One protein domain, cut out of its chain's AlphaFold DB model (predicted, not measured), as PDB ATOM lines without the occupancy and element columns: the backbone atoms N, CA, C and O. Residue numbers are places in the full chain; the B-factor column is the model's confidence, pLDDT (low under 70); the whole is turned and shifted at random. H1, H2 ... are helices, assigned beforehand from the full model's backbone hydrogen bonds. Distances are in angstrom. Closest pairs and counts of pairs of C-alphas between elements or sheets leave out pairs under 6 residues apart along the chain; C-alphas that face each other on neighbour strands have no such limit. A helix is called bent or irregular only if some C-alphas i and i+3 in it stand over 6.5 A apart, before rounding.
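AT A GLANCE: This is residues 128 to 173 and 182 to 230 of the 461 residues of the protein "zinc finger BED domain-containing protein RICESLEEPER 2-like" of Nicotiana sylvestris (UniProt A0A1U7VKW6). The longest helix, H6, is the core of a small three-helix head, with H1 packed along it on one flank and H5 folded back on it as a helical hairpin. From this head an arm of two helices reaches away: H2 leads outward, and H3 turns off at a corner at its far end, while short H4, joined to the start of H5 by a tight link, touches no other helix. The printed part has 95 residues with six named helices, H1 to H6 in chain order, and no named strand, and its class is all helix. It is loose, with a radius of gyration of the C-alphas of 17.5 A, and elongated, spanning 53 by 32 by 24 A.

HOW THE PARTS SIT: H6, residues 211 to 228, touches H1, residues 128 to 137, at a shallow tilt of 31 degrees, opposite ways. Their closest C-alphas, those of Gly 137 and Met 216, are 4.3 A apart. H6 also touches H5, residues 191 to 206, which meets it with residues 199 to 206 alone; the closest C-alphas, those of Leu 206 and Ser 214, are 4.7 A apart. H5 and H6 form a hairpin, opposite ways at a shallow tilt of 33 degrees, only just short of steep. H1 and H5 are apart. H2, residues 142 to 156, and H3, residues 159 to 172, touch only at the corner by their link, with C-alphas of Val 155 and Arg 161 closest at 5.1 A, at a steep tilt of 66 degrees. H4, residues 182 to 188, touches no helix; it is only just apart from H5, closest 8.3 A. Every O i to N i+4 pair is within hydrogen-bond range in H1, H2 and H4, against 8 of 10 in H3, 10 of 12 in H5 and 13 of 14 in H6.

IN THESE COORDINATES: H6 runs 24.8 A, from C-alpha 211 at (24.620, -34.711, 87.004) to C-alpha 228 at (39.026, -15.137, 81.935). H5 is 23.2 A long and only just irregular: C-alphas 192 and 195 are 6.7 A apart. H1, 14.5 A long, begins with C-alpha 128 at (48.450, -22.777, 88.410). H2 measures 20.4 A, H3 20.1 A and H4 10.2 A.

THE WHOLE: The two C-alphas farthest apart, those of Ala 160 and Asp 230, are 52.8 A from each other. Residues 142 to 151, 166 to 173 and 187 to 192 stand free. Residues 174 to 181 are not printed, and C-alphas 173 and 182 are 17.3 A apart across this cut, which lies in the link from H3 to H4. The links printed whole, H1 to H2, H2 to H3, H4 to H5 and H5 to H6, are tight. The mean pLDDT of the printed part is 73.3, and residues 165 to 173, 182 to 194 and 196 to 197 are under 70.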
ATOM      1  N   HIS A 128      48.936 -22.907  87.044       70.62
ATOM      2  CA  HIS A 128      48.450 -22.777  88.410       70.62
ATOM      3  C   HIS A 128      46.955 -22.450  88.434       70.62
ATOM      4  O   HIS A 128      46.213 -23.063  89.198       70.62
ATOM      5  N   ILE A 129      46.488 -21.527  87.590       78.00
ATOM      6  CA  ILE A 129      45.060 -21.199  87.526       78.00
ATOM      7  C   ILE A 129      44.248 -22.400  87.010       78.00
ATOM      8  O   ILE A 129      43.229 -22.726  87.608       78.00
ATOM      9  N   MET A 130      44.723 -23.123  85.991       76.56
ATOM     10  CA  MET A 130      44.108 -24.382  85.540       76.56
ATOM     11  C   MET A 130      44.011 -25.411  86.663       76.56
ATOM     12  O   MET A 130      42.963 -26.023  86.855       76.56
ATOM     13  N   ASN A 131      45.068 -25.558  87.459       77.38
ATOM     14  CA  ASN A 131      45.037 -26.433  88.623       77.38
ATOM     15  C   ASN A 131      43.965 -25.996  89.641       77.38
ATOM     16  O   ASN A 131      43.266 -26.841  90.192       77.38
ATOM     17  N   LEU A 132      43.786 -24.688  89.868       80.75
ATOM     18  CA  LEU A 132      42.712 -24.167  90.725       80.75
ATOM     19  C   LEU A 132      41.315 -24.441  90.152       80.75
ATOM     20  O   LEU A 132      40.421 -24.790  90.918       80.75
ATOM     21  N   VAL A 133      41.137 -24.294  88.837       80.00
ATOM     22  CA  VAL A 133      39.882 -24.602  88.134       80.00
ATOM     23  C   VAL A 133      39.523 -26.073  88.325       80.00
ATOM     24  O   VAL A 133      38.452 -26.381  88.840       80.00
ATOM     25  N   VAL A 134      40.445 -26.984  88.004       77.12
ATOM     26  CA  VAL A 134      40.238 -28.433  88.158       77.12
ATOM     27  C   VAL A 134      39.975 -28.804  89.617       77.12
ATOM     28  O   VAL A 134      39.076 -29.594  89.897       77.12
ATOM     29  N   HIS A 135      40.711 -28.222  90.566       78.75
ATOM     30  CA  HIS A 135      40.479 -28.479  91.987       78.75
ATOM     31  C   HIS A 135      39.093 -28.055  92.468       78.75
ATOM     32  O   HIS A 135      38.555 -28.733  93.342       78.75
ATOM     33  N   ASP A 136      38.527 -26.972  91.933       84.62
ATOM     34  CA  ASP A 136      37.160 -26.574  92.271       84.62
ATOM     35  C   ASP A 136      36.134 -27.575  91.724       84.62
ATOM     36  O   ASP A 136      35.231 -27.950  92.466       84.62
ATOM     37  N   GLY A 137      36.327 -28.109  90.513       81.69
ATOM     38  CA  GLY A 137      35.498 -29.206  89.992       81.69
ATOM     39  C   GLY A 137      35.577 -30.473  90.844       81.69
ATOM     40  O   GLY A 137      34.563 -31.043  91.231       81.69
ATOM     41  N   LEU A 138      36.786 -30.893  91.224       80.44
ATOM     42  CA  LEU A 138      37.010 -32.114  92.012       80.44
ATOM     43  C   LEU A 138      36.407 -32.084  93.430       80.44
ATOM     44  O   LEU A 138      36.422 -33.109  94.117       80.44
ATOM     45  N   LYS A 139      35.877 -30.946  93.894       85.88
ATOM     46  CA  LYS A 139      35.156 -30.873  95.175       85.88
ATOM     47  C   LYS A 139      33.895 -31.735  95.180       85.88
ATOM     48  O   LYS A 139      33.620 -32.356  96.209       85.88
ATOM     49  N   GLU A 140      33.225 -31.867  94.038       82.69
ATOM     50  CA  GLU A 140      32.007 -32.679  93.896       82.69
ATOM     51  C   GLU A 140      32.260 -34.172  94.139       82.69
ATOM     52  O   GLU A 140      31.408 -34.892  94.650       82.69
ATOM     53  N   THR A 141      33.476 -34.648  93.862       81.75
ATOM     54  CA  THR A 141      33.878 -36.050  94.073       81.75
ATOM     55  C   THR A 141      34.863 -36.218  95.235       81.75
ATOM     56  O   THR A 141      35.537 -37.248  95.362       81.75
ATOM     57  N   SER A 142      34.928 -35.227  96.131       81.38
ATOM     58  CA  SER A 142      35.902 -35.150  97.230       81.38
ATOM     59  C   SER A 142      35.927 -36.390  98.128       81.38
ATOM     60  O   SER A 142      37.012 -36.858  98.473       81.38
ATOM     61  N   VAL A 143      34.769 -36.981  98.440       80.81
ATOM     62  CA  VAL A 143      34.665 -38.197  99.269       80.81
ATOM     63  C   VAL A 143      35.330 -39.398  98.593       80.81
ATOM     64  O   VAL A 143      36.085 -40.135  99.229       80.81
ATOM     65  N   SER A 144      35.092 -39.599  97.295       81.75
ATOM     66  CA  SER A 144      35.723 -40.679  96.525       81.75
ATOM     67  C   SER A 144      37.236 -40.479  96.437       81.75
ATOM     68  O   SER A 144      38.001 -41.416  96.673       81.75
ATOM     69  N   ILE A 145      37.680 -39.242  96.198       75.62
ATOM     70  CA  ILE A 145      39.103 -38.878  96.190       75.62
ATOM     71  C   ILE A 145      39.739 -39.142  97.558       75.62
ATOM     72  O   ILE A 145      40.847 -39.675  97.634       75.62
ATOM     73  N   GLU A 146      39.062 -38.794  98.652       78.44
ATOM     74  CA  GLU A 146      39.554 -39.027 100.008       78.44
ATOM     75  C   GLU A 146      39.656 -40.521 100.327       78.44
ATOM     76  O   GLU A 146      40.686 -40.962 100.840       78.44
ATOM     77  N   ARG A 147      38.662 -41.324  99.933       80.19
ATOM     78  CA  ARG A 147      38.701 -42.790 100.053       80.19
ATOM     79  C   ARG A 147      39.887 -43.389  99.299       80.19
ATOM     80  O   ARG A 147      40.636 -44.176  99.877       80.19
ATOM     81  N   VAL A 148      40.118 -42.971  98.054       77.12
ATOM     82  CA  VAL A 148      41.289 -43.400  97.268       77.12
ATOM     83  C   VAL A 148      42.583 -42.956  97.947       77.12
ATOM     84  O   VAL A 148      43.503 -43.757  98.103       77.12
ATOM     85  N   ARG A 149      42.668 -41.712  98.435       78.94
ATOM     86  CA  ARG A 149      43.838 -41.224  99.186       78.94
ATOM     87  C   ARG A 149      44.077 -42.038 100.456       78.94
ATOM     88  O   ARG A 149      45.231 -42.314 100.773       78.94
ATOM     89  N   HIS A 150      43.031 -42.436 101.173       79.50
ATOM     90  CA  HIS A 150      43.129 -43.297 102.354       79.50
ATOM     91  C   HIS A 150      43.610 -44.701 101.990       79.50
ATOM     92  O   HIS A 150      44.523 -45.204 102.643       79.50
ATOM     93  N   ALA A 151      43.099 -45.286 100.908       72.88
ATOM     94  CA  ALA A 151      43.582 -46.561 100.386       72.88
ATOM     95  C   ALA A 151      45.063 -46.483  99.969       72.88
ATOM     96  O   ALA A 151      45.870 -47.310 100.388       72.88
ATOM     97  N   VAL A 152      45.463 -45.442  99.233       73.50
ATOM     98  CA  VAL A 152      46.863 -45.207  98.843       73.50
ATOM     99  C   VAL A 152      47.755 -45.004 100.069       73.50
ATOM    100  O   VAL A 152      48.848 -45.569 100.130       73.50
ATOM    101  N   ARG A 153      47.308 -44.237 101.074       77.69
ATOM    102  CA  ARG A 153      48.028 -44.082 102.352       77.69
ATOM    103  C   ARG A 153      48.193 -45.429 103.051       77.69
ATOM    104  O   ARG A 153      49.303 -45.747 103.463       77.69
ATOM    105  N   TYR A 154      47.132 -46.227 103.133       76.25
ATOM    106  CA  TYR A 154      47.165 -47.571 103.704       76.25
ATOM    107  C   TYR A 154      48.180 -48.458 102.969       76.25
ATOM    108  O   TYR A 154      49.047 -49.055 103.605       76.25
ATOM    109  N   VAL A 155      48.159 -48.494 101.635       74.69
ATOM    110  CA  VAL A 155      49.138 -49.245 100.829       74.69
ATOM    111  C   VAL A 155      50.566 -48.770 101.113       74.69
ATOM    112  O   VAL A 155      51.450 -49.589 101.362       74.69
ATOM    113  N   ARG A 156      50.794 -47.453 101.144       72.94
ATOM    114  CA  ARG A 156      52.119 -46.851 101.370       72.94
ATOM    115  C   ARG A 156      52.674 -47.054 102.779       72.94
ATOM    116  O   ARG A 156      53.887 -47.022 102.946       72.94
ATOM    117  N   GLN A 157      51.827 -47.290 103.781       78.75
ATOM    118  CA  GLN A 157      52.256 -47.543 105.165       78.75
ATOM    119  C   GLN A 157      52.990 -48.879 105.350       78.75
ATOM    120  O   GLN A 157      53.570 -49.111 106.407       78.75
ATOM    121  N   SER A 158      52.970 -49.785 104.369       86.06
ATOM    122  CA  SER A 158      53.744 -51.026 104.429       86.06
ATOM    123  C   SER A 158      54.467 -51.278 103.128       86.06
ATOM    124  O   SER A 158      53.854 -51.400 102.070       86.06
ATOM    125  N   LEU A 159      55.773 -51.500 103.244       70.56
ATOM    126  CA  LEU A 159      56.613 -51.893 102.124       70.56
ATOM    127  C   LEU A 159      56.100 -53.174 101.432       70.56
ATOM    128  O   LEU A 159      56.201 -53.287 100.219       70.56
ATOM    129  N   ALA A 160      55.492 -54.108 102.175       76.62
ATOM    130  CA  ALA A 160      54.918 -55.342 101.628       76.62
ATOM    131  C   ALA A 160      53.581 -55.124 100.892       76.62
ATOM    132  O   ALA A 160      53.264 -55.843  99.947       76.62
ATOM    133  N   ARG A 161      52.770 -54.140 101.309       77.38
ATOM    134  CA  ARG A 161      51.556 -53.741 100.571       77.38
ATOM    135  C   ARG A 161      51.932 -52.982  99.300       77.38
ATOM    136  O   ARG A 161      51.394 -53.287  98.244       77.38
ATOM    137  N   LEU A 162      52.900 -52.070  99.390       72.38
ATOM    138  CA  LEU A 162      53.409 -51.321  98.244       72.38
ATOM    139  C   LEU A 162      54.024 -52.240  97.179       72.38
ATOM    140  O   LEU A 162      53.678 -52.104  96.013       72.38
ATOM    141  N   LYS A 163      54.870 -53.206  97.570       71.69
ATOM    142  CA  LYS A 163      55.469 -54.177  96.635       71.69
ATOM    143  C   LYS A 163      54.414 -54.980  95.867       71.69
ATOM    144  O   LYS A 163      54.477 -55.026  94.648       71.69
ATOM    145  N   ARG A 164      53.391 -55.497  96.560       73.12
ATOM    146  CA  ARG A 164      52.283 -56.241  95.930       73.12
ATOM    147  C   ARG A 164      51.476 -55.400  94.939       73.12
ATOM    148  O   ARG A 164      51.025 -55.911  93.923       73.12
ATOM    149  N   VAL A 165      51.293 -54.109  95.224       67.75
ATOM    150  CA  VAL A 165      50.597 -53.192  94.308       67.75
ATOM    151  C   VAL A 165      51.461 -52.845  93.094       67.75
ATOM    152  O   VAL A 165      50.927 -52.782  91.998       67.75
ATOM    153  N   VAL A 166      52.778 -52.685  93.251       64.44
ATOM    154  CA  VAL A 166      53.702 -52.453  92.122       64.44
ATOM    155  C   VAL A 166      53.802 -53.685  91.214       64.44
ATOM    156  O   VAL A 166      53.816 -53.553  89.993       64.44
ATOM    157  N   GLU A 167      53.804 -54.889  91.791       65.44
ATOM    158  CA  GLU A 167      53.723 -56.149  91.035       65.44
ATOM    159  C   GLU A 167      52.422 -56.219  90.214       65.44
ATOM    160  O   GLU A 167      52.458 -56.570  89.035       65.44
ATOM    161  N   PHE A 168      51.296 -55.782  90.788       63.22
ATOM    162  CA  PHE A 168      50.004 -55.678  90.101       63.22
ATOM    163  C   PHE A 168      49.966 -54.560  89.033       63.22
ATOM    164  O   PHE A 168      49.416 -54.753  87.954       63.22
ATOM    165  N   GLU A 169      50.589 -53.406  89.284       51.44
ATOM    166  CA  GLU A 169      50.680 -52.266  88.353       51.44
ATOM    167  C   GLU A 169      51.537 -52.588  87.115       51.44
ATOM    168  O   GLU A 169      51.234 -52.137  86.004       51.44
ATOM    169  N   SER A 170      52.564 -53.431  87.270       53.59
ATOM    170  CA  SER A 170      53.380 -53.912  86.147       53.59
ATOM    171  C   SER A 170      52.554 -54.674  85.098       53.59
ATOM    172  O   SER A 170      52.879 -54.624  83.914       53.59
ATOM    173  N   ALA A 171      51.425 -55.277  85.500       52.47
ATOM    174  CA  ALA A 171      50.488 -55.953  84.604       52.47
ATOM    175  C   ALA A 171      49.545 -54.988  83.852       52.47
ATOM    176  O   ALA A 171      49.049 -55.329  82.781       52.47
ATOM    177  N   PHE A 172      49.325 -53.770  84.366       45.41
ATOM    178  CA  PHE A 172      48.435 -52.754  83.773       45.41
ATOM    179  C   PHE A 172      49.171 -51.658  82.986       45.41
ATOM    180  O   PHE A 172      48.558 -50.929  82.202       45.41
ATOM    181  N   SER A 173      50.494 -51.558  83.142       48.50
ATOM    182  CA  SER A 173      51.336 -50.534  82.498       48.50
ATOM    183  C   SER A 173      51.319 -50.587  80.959       48.50
ATOM    184  O   SER A 173      51.647 -49.600  80.297       48.50
ATOM    185  N   LEU A 182      48.234 -35.043  77.695       36.47
ATOM    186  CA  LEU A 182      48.587 -33.927  78.582       36.47
ATOM    187  C   LEU A 182      50.021 -33.414  78.413       36.47
ATOM    188  O   LEU A 182      50.270 -32.220  78.559       36.47
ATOM    189  N   ARG A 183      50.971 -34.297  78.088       36.41
ATOM    190  CA  ARG A 183      52.378 -33.909  77.912       36.41
ATOM    191  C   ARG A 183      52.584 -33.084  76.637       36.41
ATOM    192  O   ARG A 183      53.316 -32.105  76.671       36.41
ATOM    193  N   TYR A 184      51.858 -33.425  75.571       38.03
ATOM    194  CA  TYR A 184      51.878 -32.706  74.297       38.03
ATOM    195  C   TYR A 184      51.188 -31.337  74.407       38.03
ATOM    196  O   TYR A 184      51.727 -30.341  73.929       38.03
ATOM    197  N   TYR A 185      50.058 -31.266  75.128       38.69
ATOM    198  CA  TYR A 185      49.358 -30.008  75.419       38.69
ATOM    199  C   TYR A 185      50.222 -29.025  76.222       38.69
ATOM    200  O   TYR A 185      50.230 -27.837  75.914       38.69
ATOM    201  N   LEU A 186      50.968 -29.501  77.225       39.62
ATOM    202  CA  LEU A 186      51.812 -28.642  78.066       39.62
ATOM    203  C   LEU A 186      53.098 -28.162  77.371       39.62
ATOM    204  O   LEU A 186      53.621 -27.122  77.762       39.62
ATOM    205  N   GLU A 187      53.596 -28.883  76.362       39.34
ATOM    206  CA  GLU A 187      54.790 -28.490  75.594       39.34
ATOM    207  C   GLU A 187      54.483 -27.567  74.398       39.34
ATOM    208  O   GLU A 187      55.369 -26.818  73.999       39.34
ATOM    209  N   HIS A 188      53.252 -27.564  73.859       42.66
ATOM    210  CA  HIS A 188      52.919 -26.869  72.597       42.66
ATOM    211  C   HIS A 188      51.747 -25.874  72.673       42.66
ATOM    212  O   HIS A 188      51.398 -25.270  71.659       42.66
ATOM    213  N   SER A 189      51.104 -25.682  73.831       42.00
ATOM    214  CA  SER A 189      49.959 -24.760  73.909       42.00
ATOM    215  C   SER A 189      50.405 -23.306  74.012       42.00
ATOM    216  O   SER A 189      50.680 -22.790  75.099       42.00
ATOM    217  N   TYR A 190      50.400 -22.631  72.867       52.66
ATOM    218  CA  TYR A 190      50.257 -21.184  72.807       52.66
ATOM    219  C   TYR A 190      48.997 -20.755  73.578       52.66
ATOM    220  O   TYR A 190      47.976 -21.452  73.583       52.66
ATOM    221  N   ILE A 191      49.077 -19.595  74.234       52.97
ATOM    222  CA  ILE A 191      47.978 -18.962  74.987       52.97
ATOM    223  C   ILE A 191      46.676 -18.949  74.182       52.97
ATOM    224  O   ILE A 191      45.607 -19.220  74.733       52.97
ATOM    225  N   ASP A 192      46.817 -18.670  72.886       49.81
ATOM    226  CA  ASP A 192      45.746 -18.513  71.907       49.81
ATOM    227  C   ASP A 192      44.820 -19.723  71.813       49.81
ATOM    228  O   ASP A 192      43.607 -19.587  71.701       49.81
ATOM    229  N   VAL A 193      45.384 -20.928  71.910       54.78
ATOM    230  CA  VAL A 193      44.629 -22.166  71.694       54.78
ATOM    231  C   VAL A 193      44.125 -22.727  73.021       54.78
ATOM    232  O   VAL A 193      43.018 -23.254  73.093       54.78
ATOM    233  N   GLY A 194      44.896 -22.589  74.104       64.31
ATOM    234  CA  GLY A 194      44.589 -23.229  75.385       64.31
ATOM    235  C   GLY A 194      43.319 -22.701  76.062       64.31
ATOM    236  O   GLY A 194      42.431 -23.485  76.402       64.31
ATOM    237  N   ILE A 195      43.215 -21.380  76.255       72.00
ATOM    238  CA  ILE A 195      42.102 -20.768  77.010       72.00
ATOM    239  C   ILE A 195      40.757 -20.972  76.291       72.00
ATOM    240  O   ILE A 195      39.824 -21.472  76.931       72.00
ATOM    241  N   PRO A 196      40.620 -20.657  74.984       69.44
ATOM    242  CA  PRO A 196      39.346 -20.824  74.289       69.44
ATOM    243  C   PRO A 196      38.926 -22.292  74.194       69.44
ATOM    244  O   PRO A 196      37.749 -22.603  74.370       69.44
ATOM    245  N   THR A 197      39.882 -23.208  74.004       68.62
ATOM    246  CA  THR A 197      39.611 -24.652  73.968       68.62
ATOM    247  C   THR A 197      39.007 -25.138  75.283       68.62
ATOM    248  O   THR A 197      37.966 -25.795  75.274       68.62
ATOM    249  N   VAL A 198      39.597 -24.770  76.426       73.44
ATOM    250  CA  VAL A 198      39.045 -25.120  77.748       73.44
ATOM    251  C   VAL A 198      37.647 -24.524  77.932       73.44
ATOM    252  O   VAL A 198      36.751 -25.218  78.411       73.44
ATOM    253  N   ALA A 199      37.423 -23.277  77.505       77.81
ATOM    254  CA  ALA A 199      36.107 -22.645  77.586       77.81
ATOM    255  C   ALA A 199      35.038 -23.397  76.770       77.81
ATOM    256  O   ALA A 199      33.906 -23.546  77.237       77.81
ATOM    257  N   VAL A 200      35.382 -23.884  75.573       74.88
ATOM    258  CA  VAL A 200      34.487 -24.697  74.730       74.88
ATOM    259  C   VAL A 200      34.199 -26.049  75.383       74.88
ATOM    260  O   VAL A 200      33.033 -26.425  75.490       74.88
ATOM    261  N   TYR A 201      35.222 -26.744  75.885       77.94
ATOM    262  CA  TYR A 201      35.033 -28.023  76.576       77.94
ATOM    263  C   TYR A 201      34.149 -27.890  77.818       77.94
ATOM    264  O   TYR A 201      33.247 -28.700  78.016       77.94
ATOM    265  N   LEU A 202      34.342 -26.849  78.633       81.81
ATOM    266  CA  LEU A 202      33.487 -26.605  79.798       81.81
ATOM    267  C   LEU A 202      32.029 -26.369  79.393       81.81
ATOM    268  O   LEU A 202      31.131 -26.907  80.033       81.81
ATOM    269  N   LYS A 203      31.779 -25.629  78.305       85.06
ATOM    270  CA  LYS A 203      30.419 -25.445  77.771       85.06
ATOM    271  C   LYS A 203      29.778 -26.762  77.336       85.06
ATOM    272  O   LYS A 203      28.592 -26.953  77.577       85.06
ATOM    273  N   GLN A 204      30.543 -27.662  76.722       80.38
ATOM    274  CA  GLN A 204      30.050 -28.990  76.348       80.38
ATOM    275  C   GLN A 204      29.738 -29.844  77.583       80.38
ATOM    276  O   GLN A 204      28.687 -30.474  77.641       80.38
ATOM    277  N   LEU A 205      30.614 -29.827  78.593       80.38
ATOM    278  CA  LEU A 205      30.428 -30.595  79.827       80.38
ATOM    279  C   LEU A 205      29.262 -30.090  80.689       80.38
ATOM    280  O   LEU A 205      28.648 -30.882  81.395       80.38
ATOM    281  N   LEU A 206      28.909 -28.805  80.607       84.62
ATOM    282  CA  LEU A 206      27.707 -28.278  81.262       84.62
ATOM    283  C   LEU A 206      26.421 -28.942  80.753       84.62
ATOM    284  O   LEU A 206      25.487 -29.131  81.527       84.62
ATOM    285  N   ALA A 207      26.382 -29.319  79.473       85.12
ATOM    286  CA  ALA A 207      25.245 -29.993  78.848       85.12
ATOM    287  C   ALA A 207      25.281 -31.527  79.007       85.12
ATOM    288  O   ALA A 207      24.544 -32.228  78.316       85.12
ATOM    289  N   ASN A 208      26.155 -32.061  79.866       85.81
ATOM    290  CA  ASN A 208      26.279 -33.500  80.069       85.81
ATOM    291  C   ASN A 208      25.065 -34.069  80.826       85.81
ATOM    292  O   ASN A 208      24.531 -33.427  81.728       85.81
ATOM    293  N   GLU A 209      24.654 -35.287  80.466       87.38
ATOM    294  CA  GLU A 209      23.551 -36.004  81.120       87.38
ATOM    295  C   GLU A 209      23.908 -36.456  82.545       87.38
ATOM    296  O   GLU A 209      23.033 -36.559  83.406       87.38
ATOM    297  N   ASP A 210      25.194 -36.712  82.814       86.19
ATOM    298  CA  ASP A 210      25.672 -37.047  84.151       86.19
ATOM    299  C   ASP A 210      25.685 -35.792  85.034       86.19
ATOM    300  O   ASP A 210      26.480 -34.867  84.848       86.19
ATOM    301  N   ILE A 211      24.807 -35.798  86.038       87.81
ATOM    302  CA  ILE A 211      24.620 -34.711  87.004       87.81
ATOM    303  C   ILE A 211      25.931 -34.375  87.726       87.81
ATOM    304  O   ILE A 211      26.215 -33.201  87.959       87.81
ATOM    305  N   ILE A 212      26.752 -35.377  88.061       81.56
ATOM    306  CA  ILE A 212      28.027 -35.158  88.756       81.56
ATOM    307  C   ILE A 212      28.994 -34.439  87.817       81.56
ATOM    308  O   ILE A 212      29.626 -33.464  88.220       81.56
ATOM    309  N   LEU A 213      29.099 -34.879  86.561       77.94
ATOM    310  CA  LEU A 213      29.978 -34.235  85.581       77.94
ATOM    311  C   LEU A 213      29.512 -32.819  85.226       77.94
ATOM    312  O   LEU A 213      30.352 -31.926  85.102       77.94
ATOM    313  N   SER A 214      28.203 -32.599  85.112       82.69
ATOM    314  CA  SER A 214      27.626 -31.275  84.867       82.69
ATOM    315  C   SER A 214      27.898 -30.314  86.035       82.69
ATOM    316  O   SER A 214      28.378 -29.199  85.812       82.69
ATOM    317  N   GLU A 215      27.721 -30.752  87.289       86.06
ATOM    318  CA  GLU A 215      28.005 -29.911  88.464       86.06
ATOM    319  C   GLU A 215      29.515 -29.653  88.631       86.06
ATOM    320  O   GLU A 215      29.936 -28.527  88.913       86.06
ATOM    321  N   MET A 216      30.364 -30.651  88.348       85.62
ATOM    322  CA  MET A 216      31.817 -30.459  88.268       85.62
ATOM    323  C   MET A 216      32.179 -29.388  87.233       85.62
ATOM    324  O   MET A 216      32.971 -28.487  87.525       85.62
ATOM    325  N   ALA A 217      31.594 -29.464  86.036       84.00
ATOM    326  CA  ALA A 217      31.835 -28.513  84.957       84.00
ATOM    327  C   ALA A 217      31.364 -27.103  85.315       84.00
ATOM    328  O   ALA A 217      32.055 -26.136  84.995       84.00
ATOM    329  N   LYS A 218      30.245 -26.977  86.031       89.75
ATOM    330  CA  LYS A 218      29.735 -25.703  86.544       89.75
ATOM    331  C   LYS A 218      30.699 -25.053  87.527       89.75
ATOM    332  O   LYS A 218      31.108 -23.918  87.292       89.75
ATOM    333  N   ASN A 219      31.170 -25.784  88.534       87.81
ATOM    334  CA  ASN A 219      32.172 -25.270  89.474       87.81
ATOM    335  C   ASN A 219      33.481 -24.874  88.776       87.81
ATOM    336  O   ASN A 219      34.083 -23.841  89.080       87.81
ATOM    337  N   MET A 220      33.927 -25.687  87.811       86.69
ATOM    338  CA  MET A 220      35.099 -25.368  86.994       86.69
ATOM    339  C   MET A 220      34.868 -24.105  86.159       86.69
ATOM    340  O   MET A 220      35.760 -23.261  86.089       86.69
ATOM    341  N   LYS A 221      33.684 -23.942  85.562       87.44
ATOM    342  CA  LYS A 221      33.324 -22.781  84.742       87.44
ATOM    343  C   LYS A 221      33.260 -21.502  85.566       87.44
ATOM    344  O   LYS A 221      33.898 -20.532  85.181       87.44
ATOM    345  N   GLU A 222      32.609 -21.515  86.725       91.69
ATOM    346  CA  GLU A 222      32.578 -20.362  87.636       91.69
ATOM    347  C   GLU A 222      33.994 -19.931  88.038       91.69
ATOM    348  O   GLU A 222      34.335 -18.742  88.041       91.69
ATOM    349  N   LYS A 223      34.862 -20.906  88.341       87.44
ATOM    350  CA  LYS A 223      36.252 -20.611  88.677       87.44
ATOM    351  C   LYS A 223      37.043 -20.112  87.475       87.44
ATOM    352  O   LYS A 223      37.852 -19.208  87.655       87.44
ATOM    353  N   PHE A 224      36.835 -20.674  86.290       86.94
ATOM    354  CA  PHE A 224      37.462 -20.245  85.040       86.94
ATOM    355  C   PHE A 224      37.087 -18.791  84.716       86.94
ATOM    356  O   PHE A 224      37.962 -17.955  84.485       86.94
ATOM    357  N   ASP A 225      35.803 -18.463  84.807       88.81
ATOM    358  CA  ASP A 225      35.251 -17.149  84.473       88.81
ATOM    359  C   ASP A 225      35.792 -16.042  85.368       88.81
ATOM    360  O   ASP A 225      36.131 -14.954  84.902       88.81
ATOM    361  N   LYS A 226      36.021 -16.348  86.647       88.50
ATOM    362  CA  LYS A 226      36.686 -15.425  87.574       88.50
ATOM    363  C   LYS A 226      38.025 -14.887  87.044       88.50
ATOM    364  O   LYS A 226      38.418 -13.785  87.429       88.50
ATOM    365  N   TYR A 227      38.739 -15.658  86.221       83.44
ATOM    366  CA  TYR A 227      40.031 -15.260  85.661       83.44
ATOM    367  C   TYR A 227      39.956 -14.802  84.200       83.44
ATOM    368  O   TYR A 227      40.759 -13.945  83.832       83.44
ATOM    369  N   TRP A 228      39.032 -15.340  83.394       83.44
ATOM    370  CA  TRP A 228      39.026 -15.137  81.935       83.44
ATOM    371  C   TRP A 228      37.706 -14.654  81.314       83.44
ATOM    372  O   TRP A 228      37.648 -14.518  80.095       83.44
ATOM    373  N   ASP A 229      36.664 -14.362  82.097       81.88
ATOM    374  CA  ASP A 229      35.372 -13.890  81.555       81.88
ATOM    375  C   ASP A 229      35.403 -12.422  81.107       81.88
ATOM    376  O   ASP A 229      34.732 -12.037  80.156       81.88
ATOM    377  N   ASP A 230      36.222 -11.595  81.764       77.75
ATOM    378  CA  ASP A 230      36.337 -10.164  81.477       77.75
ATOM    379  C   ASP A 230      37.698  -9.837  80.837       77.75
ATOM    380  O   ASP A 230      38.708  -9.749  81.551       77.75
TER     381      ASP A 230